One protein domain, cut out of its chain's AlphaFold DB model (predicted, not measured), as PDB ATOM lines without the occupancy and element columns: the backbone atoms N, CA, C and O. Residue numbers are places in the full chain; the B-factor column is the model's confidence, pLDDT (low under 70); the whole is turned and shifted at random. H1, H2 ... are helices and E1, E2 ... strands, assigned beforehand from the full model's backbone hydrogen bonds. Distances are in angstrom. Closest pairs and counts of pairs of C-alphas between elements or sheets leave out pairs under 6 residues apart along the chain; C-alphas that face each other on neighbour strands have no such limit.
ATOM      1  N   LEU A  19      -1.979  43.339 -11.470       95.88
ATOM      2  CA  LEU A  19      -0.746  42.573 -11.671       95.88
ATOM      3  C   LEU A  19      -0.478  42.315 -13.158       95.88
ATOM      4  O   LEU A  19       0.659  42.420 -13.603       95.88
ATOM      5  N   SER A  20      -1.530  42.060 -13.934       97.44
ATOM      6  CA  SER A  20      -1.461  41.885 -15.385       97.44
ATOM      7  C   SER A  20      -1.024  43.162 -16.103       97.44
ATOM      8  O   SER A  20      -0.317  43.091 -17.105       97.44
ATOM      9  N   LEU A  21      -1.408  44.336 -15.588       97.38
ATOM     10  CA  LEU A  21      -0.944  45.622 -16.117       97.38
ATOM     11  C   LEU A  21       0.571  45.800 -15.940       97.38
ATOM     12  O   LEU A  21       1.233  46.235 -16.875       97.38
ATOM     13  N   ARG A  22       1.148  45.376 -14.805       97.25
ATOM     14  CA  ARG A  22       2.612  45.410 -14.617       97.25
ATOM     15  C   ARG A  22       3.340  44.520 -15.623       97.25
ATOM     16  O   ARG A  22       4.350  44.927 -16.189       97.25
ATOM     17  N   THR A  23       2.818  43.321 -15.873       98.06
ATOM     18  CA  THR A  23       3.358  42.426 -16.903       98.06
ATOM     19  C   THR A  23       3.252  43.050 -18.293       98.06
ATOM     20  O   THR A  23       4.179  42.945 -19.097       98.06
ATOM     21  N   LEU A  24       2.137  43.729 -18.582       97.06
ATOM     22  CA  LEU A  24       1.943  44.435 -19.843       97.06
ATOM     23  C   LEU A  24       3.007  45.518 -20.046       97.06
ATOM     24  O   LEU A  24       3.581  45.571 -21.131       97.06
ATOM     25  N   ASP A  25       3.316  46.309 -19.017       96.62
ATOM     26  CA  ASP A  25       4.372  47.327 -19.074       96.62
ATOM     27  C   ASP A  25       5.732  46.696 -19.421       96.62
ATOM     28  O   ASP A  25       6.375  47.103 -20.388       96.62
ATOM     29  N   ILE A  26       6.117  45.610 -18.734       96.44
ATOM     30  CA  ILE A  26       7.364  44.868 -19.010       96.44
ATOM     31  C   ILE A  26       7.415  44.382 -20.468       96.44
ATOM     32  O   ILE A  26       8.443  44.492 -21.147       96.44
ATOM     33  N   VAL A  27       6.311  43.825 -20.970       95.31
ATOM     34  CA  VAL A  27       6.219  43.326 -22.350       95.31
ATOM     35  C   VAL A  27       6.322  44.470 -23.357       95.31
ATOM     36  O   VAL A  27       6.984  44.314 -24.389       95.31
ATOM     37  N   MET A  28       5.691  45.611 -23.079       93.62
ATOM     38  CA  MET A  28       5.737  46.787 -23.947       93.62
ATOM     39  C   MET A  28       7.129  47.411 -23.987       93.62
ATOM     40  O   MET A  28       7.617  47.685 -25.084       93.62
ATOM     41  N   ASP A  29       7.808  47.530 -22.849       93.25
ATOM     42  CA  ASP A  29       9.181  48.042 -22.772       93.25
ATOM     43  C   ASP A  29      10.148  47.171 -23.584       93.25
ATOM     44  O   ASP A  29      10.922  47.664 -24.413       93.25
ATOM     45  N   ARG A  30      10.047  45.841 -23.443       89.88
ATOM     46  CA  ARG A  30      10.844  44.888 -24.238       89.88
ATOM     47  C   ARG A  30      10.562  44.984 -25.735       89.88
ATOM     48  O   ARG A  30      11.456  44.733 -26.548       89.88
ATOM     49  N   LYS A  31       9.322  45.300 -26.109       85.69
ATOM     50  CA  LYS A  31       8.917  45.473 -27.507       85.69
ATOM     51  C   LYS A  31       9.334  46.816 -28.077       85.69
ATOM     52  O   LYS A  31       9.674  46.850 -29.249       85.69
ATOM     53  N   ALA A  42      -3.227  44.728 -39.298       91.00
ATOM     54  CA  ALA A  42      -3.230  43.829 -38.150       91.00
ATOM     55  C   ALA A  42      -3.690  44.569 -36.887       91.00
ATOM     56  O   ALA A  42      -3.326  45.724 -36.660       91.00
ATOM     57  N   THR A  43      -4.463  43.890 -36.040       93.50
ATOM     58  CA  THR A  43      -4.861  44.409 -34.723       93.50
ATOM     59  C   THR A  43      -4.228  43.583 -33.616       93.50
ATOM     60  O   THR A  43      -4.002  42.383 -33.778       93.50
ATOM     61  N   VAL A  44      -3.930  44.237 -32.495       92.81
ATOM     62  CA  VAL A  44      -3.346  43.612 -31.308       92.81
ATOM     63  C   VAL A  44      -4.210  43.962 -30.105       92.81
ATOM     64  O   VAL A  44      -4.564  45.128 -29.924       92.81
ATOM     65  N   LYS A  45      -4.559  42.961 -29.299       95.19
ATOM     66  CA  LYS A  45      -5.277  43.126 -28.031       95.19
ATOM     67  C   LYS A  45      -4.598  42.321 -26.936       95.19
ATOM     68  O   LYS A  45      -4.008  41.282 -27.221       95.19
ATOM     69  N   PHE A  46      -4.716  42.800 -25.704       96.25
ATOM     70  CA  PHE A  46      -4.191  42.127 -24.524       96.25
ATOM     71  C   PHE A  46      -5.331  41.725 -23.599       96.25
ATOM     72  O   PHE A  46      -6.295  42.471 -23.431       96.25
ATOM     73  N   PHE A  47      -5.210  40.536 -23.028       97.19
ATOM     74  CA  PHE A  47      -6.157  39.959 -22.087       97.19
ATOM     75  C   PHE A  47      -5.399  39.290 -20.946       97.19
ATOM     76  O   PHE A  47      -4.207  39.018 -21.053       97.19
ATOM     77  N   ASP A  48      -6.106  38.979 -19.875       96.56
ATOM     78  CA  ASP A  48      -5.604  38.179 -18.766       96.56
ATOM     79  C   ASP A  48      -6.690  37.200 -18.303       96.56
ATOM     80  O   ASP A  48      -7.705  37.004 -18.982       96.56
ATOM     81  N   ARG A  49      -6.482  36.593 -17.134       95.50
ATOM     82  CA  ARG A  49      -7.397  35.605 -16.560       95.50
ATOM     83  C   ARG A  49      -8.826  36.097 -16.315       95.50
ATOM     84  O   ARG A  49      -9.722  35.267 -16.200       95.50
ATOM     85  N   GLY A  50      -9.067  37.406 -16.225       93.44
ATOM     86  CA  GLY A  50     -10.424  37.912 -16.022       93.44
ATOM     87  C   GLY A  50     -11.303  37.767 -17.273       93.44
ATOM     88  O   GLY A  50     -12.527  37.833 -17.182       93.44
ATOM     89  N   PHE A  51     -10.701  37.513 -18.439       94.56
ATOM     90  CA  PHE A  51     -11.429  37.190 -19.659       94.56
ATOM     91  C   PHE A  51     -11.674  35.678 -19.741       94.56
ATOM     92  O   PHE A  51     -10.730  34.890 -19.732       94.56
ATOM     93  N   SER A  52     -12.940  35.264 -19.862       92.94
ATOM     94  CA  SER A  52     -13.373  33.854 -19.756       92.94
ATOM     95  C   SER A  52     -12.515  32.835 -20.546       92.94
ATOM     96  O   SER A  52     -12.075  31.853 -19.939       92.94
ATOM     97  N   PRO A  53     -12.152  33.067 -21.828       94.31
ATOM     98  CA  PRO A  53     -11.258  32.182 -22.595       94.31
ATOM     99  C   PRO A  53      -9.866  31.941 -21.986       94.31
ATOM    100  O   PRO A  53      -9.195  30.961 -22.325       94.31
ATOM    101  N   TYR A  54      -9.421  32.831 -21.105       95.94
ATOM    102  CA  TYR A  54      -8.107  32.818 -20.470       95.94
ATOM    103  C   TYR A  54      -8.173  32.629 -18.957       95.94
ATOM    104  O   TYR A  54      -7.143  32.705 -18.298       95.94
ATOM    105  N   SER A  55      -9.344  32.299 -18.410       94.56
ATOM    106  CA  SER A  55      -9.559  32.050 -16.974       94.56
ATOM    107  C   SER A  55      -8.656  30.973 -16.362       94.56
ATOM    108  O   SER A  55      -8.433  30.974 -15.153       94.56
ATOM    109  N   TRP A  56      -8.095  30.093 -17.195       94.62
ATOM    110  CA  TRP A  56      -7.122  29.074 -16.804       94.62
ATOM    111  C   TRP A  56      -5.717  29.629 -16.525       94.62
ATOM    112  O   TRP A  56      -4.881  28.882 -16.028       94.62
ATOM    113  N   LEU A  57      -5.427  30.891 -16.859       95.94
ATOM    114  CA  LEU A  57      -4.143  31.528 -16.567       95.94
ATOM    115  C   LEU A  57      -3.984  31.851 -15.080       95.94
ATOM    116  O   LEU A  57      -4.927  32.263 -14.401       95.94
ATOM    117  N   LEU A  58      -2.748  31.728 -14.597       95.81
ATOM    118  CA  LEU A  58      -2.364  32.231 -13.284       95.81
ATOM    119  C   LEU A  58      -2.441  33.772 -13.245       95.81
ATOM    120  O   LEU A  58      -2.335  34.420 -14.290       95.81
ATOM    121  N   PRO A  59      -2.600  34.382 -12.053       95.62
ATOM    122  CA  PRO A  59      -2.472  35.829 -11.895       95.62
ATOM    123  C   PRO A  59      -1.200  36.375 -12.550       95.62
ATOM    124  O   PRO A  59      -0.171  35.699 -12.563       95.62
ATOM    125  N   ALA A  60      -1.276  37.608 -13.050       96.44
ATOM    126  CA  ALA A  60      -0.180  38.319 -13.717       96.44
ATOM    127  C   ALA A  60       0.281  37.739 -15.069       96.44
ATOM    128  O   ALA A  60       1.084  38.377 -15.748       96.44
ATOM    129  N   TRP A  61      -0.242  36.593 -15.514       97.81
ATOM    130  CA  TRP A  61      -0.064  36.140 -16.894       97.81
ATOM    131  C   TRP A  61      -0.994  36.900 -17.837       97.81
ATOM    132  O   TRP A  61      -2.159  37.148 -17.515       97.81
ATOM    133  N   ILE A  62      -0.500  37.213 -19.035       98.19
ATOM    134  CA  ILE A  62      -1.277  37.916 -20.063       98.19
ATOM    135  C   ILE A  62      -1.242  37.185 -21.402       98.19
ATOM    136  O   ILE A  62      -0.335  36.403 -21.688       98.19
ATOM    137  N   VAL A  63      -2.229  37.471 -22.248       98.25
ATOM    138  CA  VAL A  63      -2.309  36.995 -23.630       98.25
ATOM    139  C   VAL A  63      -2.366  38.170 -24.573       98.25
ATOM    140  O   VAL A  63      -3.223  39.036 -24.450       98.25
ATOM    141  N   GLU A  64      -1.496  38.149 -25.565       96.75
ATOM    142  CA  GLU A  64      -1.592  38.971 -26.752       96.75
ATOM    143  C   GLU A  64      -2.319  38.203 -27.854       96.75
ATOM    144  O   GLU A  64      -1.840  37.177 -28.344       96.75
ATOM    145  N   GLU A  65      -3.457  38.729 -28.286       96.69
ATOM    146  CA  GLU A  65      -4.124  38.305 -29.508       96.69
ATOM    147  C   GLU A  65      -3.715  39.218 -30.662       96.69
ATOM    148  O   GLU A  65      -4.008  40.416 -30.650       96.69
ATOM    149  N   ARG A  66      -3.073  38.650 -31.689       95.25
ATOM    150  CA  ARG A  66      -2.797  39.342 -32.957       95.25
ATOM    151  C   ARG A  66      -3.733  38.826 -34.037       95.25
ATOM    152  O   ARG A  66      -3.626  37.668 -34.447       95.25
ATOM    153  N   ARG A  67      -4.622  39.682 -34.541       95.69
ATOM    154  CA  ARG A  67      -5.488  39.358 -35.680       95.69
ATOM    155  C   ARG A  67      -4.905  39.950 -36.952       95.69
ATOM    156  O   ARG A  67      -4.829  41.168 -37.088       95.69
ATOM    157  N   MET A  68      -4.494  39.082 -37.870       94.19
ATOM    158  CA  MET A  68      -3.938  39.476 -39.162       94.19
ATOM    159  C   MET A  68      -5.041  39.902 -40.139       94.19
ATOM    160  O   MET A  68      -6.175  39.434 -40.007       94.19
ATOM    161  N   PRO A  69      -4.709  40.681 -41.187       93.62
ATOM    162  CA  PRO A  69      -5.644  40.996 -42.272       93.62
ATOM    163  C   PRO A  69      -6.244  39.752 -42.944       93.62
ATOM    164  O   PRO A  69      -7.374  39.777 -43.410       93.62
ATOM    165  N   THR A  70      -5.510  38.635 -42.940       94.00
ATOM    166  CA  THR A  70      -5.964  37.336 -43.467       94.00
ATOM    167  C   THR A  70      -7.027  36.651 -42.602       94.00
ATOM    168  O   THR A  70      -7.472  35.558 -42.933       94.00
ATOM    169  N   GLY A  71      -7.388  37.228 -41.453       92.44
ATOM    170  CA  GLY A  71      -8.293  36.629 -40.472       92.44
ATOM    171  C   GLY A  71      -7.618  35.650 -39.508       92.44
ATOM    172  O   GLY A  71      -8.234  35.273 -38.510       92.44
ATOM    173  N   ARG A  72      -6.350  35.275 -39.748       96.12
ATOM    174  CA  ARG A  72      -5.573  34.435 -38.823       96.12
ATOM    175  C   ARG A  72      -5.418  35.128 -37.472       96.12
ATOM    176  O   ARG A  72      -5.025  36.294 -37.411       96.12
ATOM    177  N   LEU A  73      -5.696  34.385 -36.406       95.75
ATOM    178  CA  LEU A  73      -5.545  34.824 -35.025       95.75
ATOM    179  C   LEU A  73      -4.360  34.098 -34.390       95.75
ATOM    180  O   LEU A  73      -4.390  32.880 -34.232       95.75
ATOM    181  N   TYR A  74      -3.334  34.856 -34.023       96.00
ATOM    182  CA  TYR A  74      -2.194  34.364 -33.261       96.00
ATOM    183  C   TYR A  74      -2.367  34.721 -31.791       96.00
ATOM    184  O   TYR A  74      -2.852  35.806 -31.468       96.00
ATOM    185  N   ARG A  75      -1.950  33.807 -30.916       97.44
ATOM    186  CA  ARG A  75      -1.940  34.000 -29.468       97.44
ATOM    187  C   ARG A  75      -0.518  33.858 -28.959       97.44
ATOM    188  O   ARG A  75       0.147  32.878 -29.287       97.44
ATOM    189  N   TYR A  76      -0.088  34.826 -28.167       97.75
ATOM    190  CA  TYR A  76       1.174  34.779 -27.441       97.75
ATOM    191  C   TYR A  76       0.881  34.988 -25.966       97.75
ATOM    192  O   TYR A  76       0.173  35.921 -25.602       97.75
ATOM    193  N   TYR A  77       1.401  34.106 -25.131       98.38
ATOM    194  CA  TYR A  77       1.244  34.154 -23.684       98.38
ATOM    195  C   TYR A  77       2.513  34.737 -23.084       98.38
ATOM    196  O   TYR A  77       3.601  34.439 -23.576       98.38
ATOM    197  N   TYR A  78       2.381  35.539 -22.037       98.25
ATOM    198  CA  TYR A  78       3.522  36.096 -21.323       98.25
ATOM    199  C   TYR A  78       3.410  35.800 -19.836       98.25
ATOM    200  O   TYR A  78       2.333  35.972 -19.254       98.25
ATOM    201  N   ASP A  79       4.518  35.350 -19.255       97.31
ATOM    202  CA  ASP A  79       4.665  35.241 -17.806       97.31
ATOM    203  C   ASP A  79       4.909  36.625 -17.171       97.31
ATOM    204  O   ASP A  79       5.104  37.607 -17.898       97.31
ATOM    205  N   PRO A  80       4.879  36.737 -15.830       97.25
ATOM    206  CA  PRO A  80       5.092  38.002 -15.125       97.25
ATOM    207  C   PRO A  80       6.456  38.644 -15.404       97.25
ATOM    208  O   PRO A  80       6.605  39.862 -15.324       97.25
ATOM    209  N   GLU A  81       7.450  37.839 -15.768       96.06
ATOM    210  CA  GLU A  81       8.779  38.279 -16.163       96.06
ATOM    211  C   GLU A  81       8.837  38.733 -17.629       96.06
ATOM    212  O   GLU A  81       9.879  39.212 -18.071       96.06
ATOM    213  N   GLY A  82       7.755  38.610 -18.402       95.81
ATOM    214  CA  GLY A  82       7.652  39.007 -19.805       95.81
ATOM    215  C   GLY A  82       8.272  38.016 -20.798       95.81
ATOM    216  O   GLY A  82       8.608  38.413 -21.922       95.81
ATOM    217  N   ASN A  83       8.497  36.761 -20.407       96.12
ATOM    218  CA  ASN A  83       8.907  35.682 -21.307       96.12
ATOM    219  C   ASN A  83       7.709  35.213 -22.131       96.12
ATOM    220  O   ASN A  83       6.604  35.066 -21.620       96.12
ATOM    221  N   MET A  84       7.931  34.991 -23.426       97.12
ATOM    222  CA  MET A  84       6.865  34.696 -24.381       97.12
ATOM    223  C   MET A  84       6.738  33.194 -24.646       97.12
ATOM    224  O   MET A  84       7.723  32.535 -24.977       97.12
ATOM    225  N   TYR A  85       5.502  32.705 -24.655       98.06
ATOM    226  CA  TYR A  85       5.112  31.348 -25.030       98.06
ATOM    227  C   TYR A  85       4.088  31.392 -26.166       98.06
ATOM    228  O   TYR A  85       3.272  32.310 -26.269       98.06
ATOM    229  N   ARG A  86       4.119  30.403 -27.057       97.19
ATOM    230  CA  ARG A  86       3.285  30.350 -28.270       97.19
ATOM    231  C   ARG A  86       2.066  29.459 -28.118       97.19
ATOM    232  O   ARG A  86       1.122  29.573 -28.897       97.19
ATOM    233  N   THR A  87       2.085  28.544 -27.155       96.38
ATOM    234  CA  THR A  87       1.019  27.555 -26.991       96.38
ATOM    235  C   THR A  87       0.632  27.389 -25.531       96.38
ATOM    236  O   THR A  87       1.448  27.563 -24.630       96.38
ATOM    237  N   LYS A  88      -0.614  26.968 -25.294       95.81
ATOM    238  CA  LYS A  88      -1.071  26.558 -23.960       95.81
ATOM    239  C   LYS A  88      -0.198  25.440 -23.377       95.81
ATOM    240  O   LYS A  88       0.057  25.439 -22.182       95.81
ATOM    241  N   TYR A  89       0.282  24.514 -24.211       95.88
ATOM    242  CA  TYR A  89       1.171  23.441 -23.766       95.88
ATOM    243  C   TYR A  89       2.477  23.985 -23.180       95.88
ATOM    244  O   TYR A  89       2.877  23.563 -22.102       95.88
ATOM    245  N   GLU A  90       3.108  24.950 -23.850       97.25
ATOM    246  CA  GLU A  90       4.339  25.577 -23.359       97.25
ATOM    247  C   GLU A  90       4.126  26.299 -22.020       97.25
ATOM    248  O   GLU A  90       4.960  26.174 -21.126       97.25
ATOM    249  N   VAL A  91       2.988  26.982 -21.849       96.69
ATOM    250  CA  VAL A  91       2.610  27.621 -20.574       96.69
ATOM    251  C   VAL A  91       2.494  26.586 -19.454       96.69
ATOM    252  O   VAL A  91       3.134  26.709 -18.412       96.69
ATOM    253  N   LEU A  92       1.713  25.528 -19.684       95.50
ATOM    254  CA  LEU A  92       1.520  24.455 -18.706       95.50
ATOM    255  C   LEU A  92       2.834  23.727 -18.390       95.50
ATOM    256  O   LEU A  92       3.065  23.318 -17.253       95.50
ATOM    257  N   TYR A  93       3.706  23.574 -19.386       94.44
ATOM    258  CA  TYR A  93       5.025  22.988 -19.199       94.44
ATOM    259  C   TYR A  93       5.917  23.876 -18.324       94.44
ATOM    260  O   TYR A  93       6.549  23.356 -17.407       94.44
ATOM    261  N   ALA A  94       5.929  25.194 -18.545       94.25
ATOM    262  CA  ALA A  94       6.670  26.136 -17.706       94.25
ATOM    263  C   ALA A  94       6.203  26.075 -16.244       94.25
ATOM    264  O   ALA A  94       7.022  25.952 -15.337       94.25
ATOM    265  N   TRP A  95       4.888  26.039 -16.013       94.75
ATOM    266  CA  TRP A  95       4.324  25.866 -14.670       94.75
ATOM    267  C   TRP A  95       4.793  24.571 -14.013       94.75
ATOM    268  O   TRP A  95       5.239  24.594 -12.866       94.75
ATOM    269  N   LYS A  96       4.782  23.461 -14.760       92.56
ATOM    270  CA  LYS A  96       5.286  22.174 -14.273       92.56
ATOM    271  C   LYS A  96       6.759  22.252 -13.858       92.56
ATOM    272  O   LYS A  96       7.111  21.692 -12.824       92.56
ATOM    273  N   GLN A  97       7.608  22.938 -14.628       91.38
ATOM    274  CA  GLN A  97       9.024  23.120 -14.271       91.38
ATOM    275  C   GLN A  97       9.202  23.952 -12.993       91.38
ATOM    276  O   GLN A  97      10.141  23.722 -12.238       91.38
ATOM    277  N   CYS A  98       8.271  24.862 -12.708       87.50
ATOM    278  CA  CYS A  98       8.236  25.650 -11.476       87.50
ATOM    279  C   CYS A  98       7.521  24.946 -10.306       87.50
ATOM    280  O   CYS A  98       7.259  25.577  -9.286       87.50
ATOM    281  N   GLY A  99       7.175  23.658 -10.433       88.62
ATOM    282  CA  GLY A  99       6.489  22.896  -9.384       88.62
ATOM    283  C   GLY A  99       4.996  23.211  -9.235       88.62
ATOM    284  O   GLY A  99       4.375  22.792  -8.260       88.62
TER     285      GLY A  99
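Overview. This is residues 19 to 31 and 42 to 99 of the 104 residues of an uncharacterized protein of Corchorus olitorius (UniProt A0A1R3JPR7). A three-stranded antiparallel sheet, ordered E1, E2, E3 as a meander of successive neighbours, has H1 slantwise over one face, making two layers, while H2 grazes it near E3. The printed part has 71 residues, in order H1, E1, E2, E3, H2, of mixed class. It is compact, with a radius of gyration of the C-alphas of 12.0 A, and elongated, spanning 39 by 25 by 21 A.

Along the chain. E1 is residues 43 to 48, E2 62 to 67, E3 73 to 78. H1, residues 19 to 31, is 18.8 A long from C-alpha 19 at (-0.746, 42.573, -11.671). H2, residues 88 to 97, ends at C-alpha 97 (9.024, 23.120, -14.271).

Arrangement. Hairpin E1 and E2 has N 45 and O 65 at 2.9 A; hairpin E2 and E3 has N 64 and O 76 at 2.8 A. H1 has a height over the sheet of 9.1 A; its closest C-alphas to E2 are Ser 20 and Ile 62, 6.1 A. H2 only grazes the sheet, with residues 88 to 91. H1 and H2 are apart; in both, every O i to N i+4 pair is within hydrogen-bond range.

Size, cuts and confidence. Residues 32 to 41 are cut out, leaving 16.2 A between C-alphas 31 and 42. The link E1 to E2 is long. No printed residue is under 70 in pLDDT.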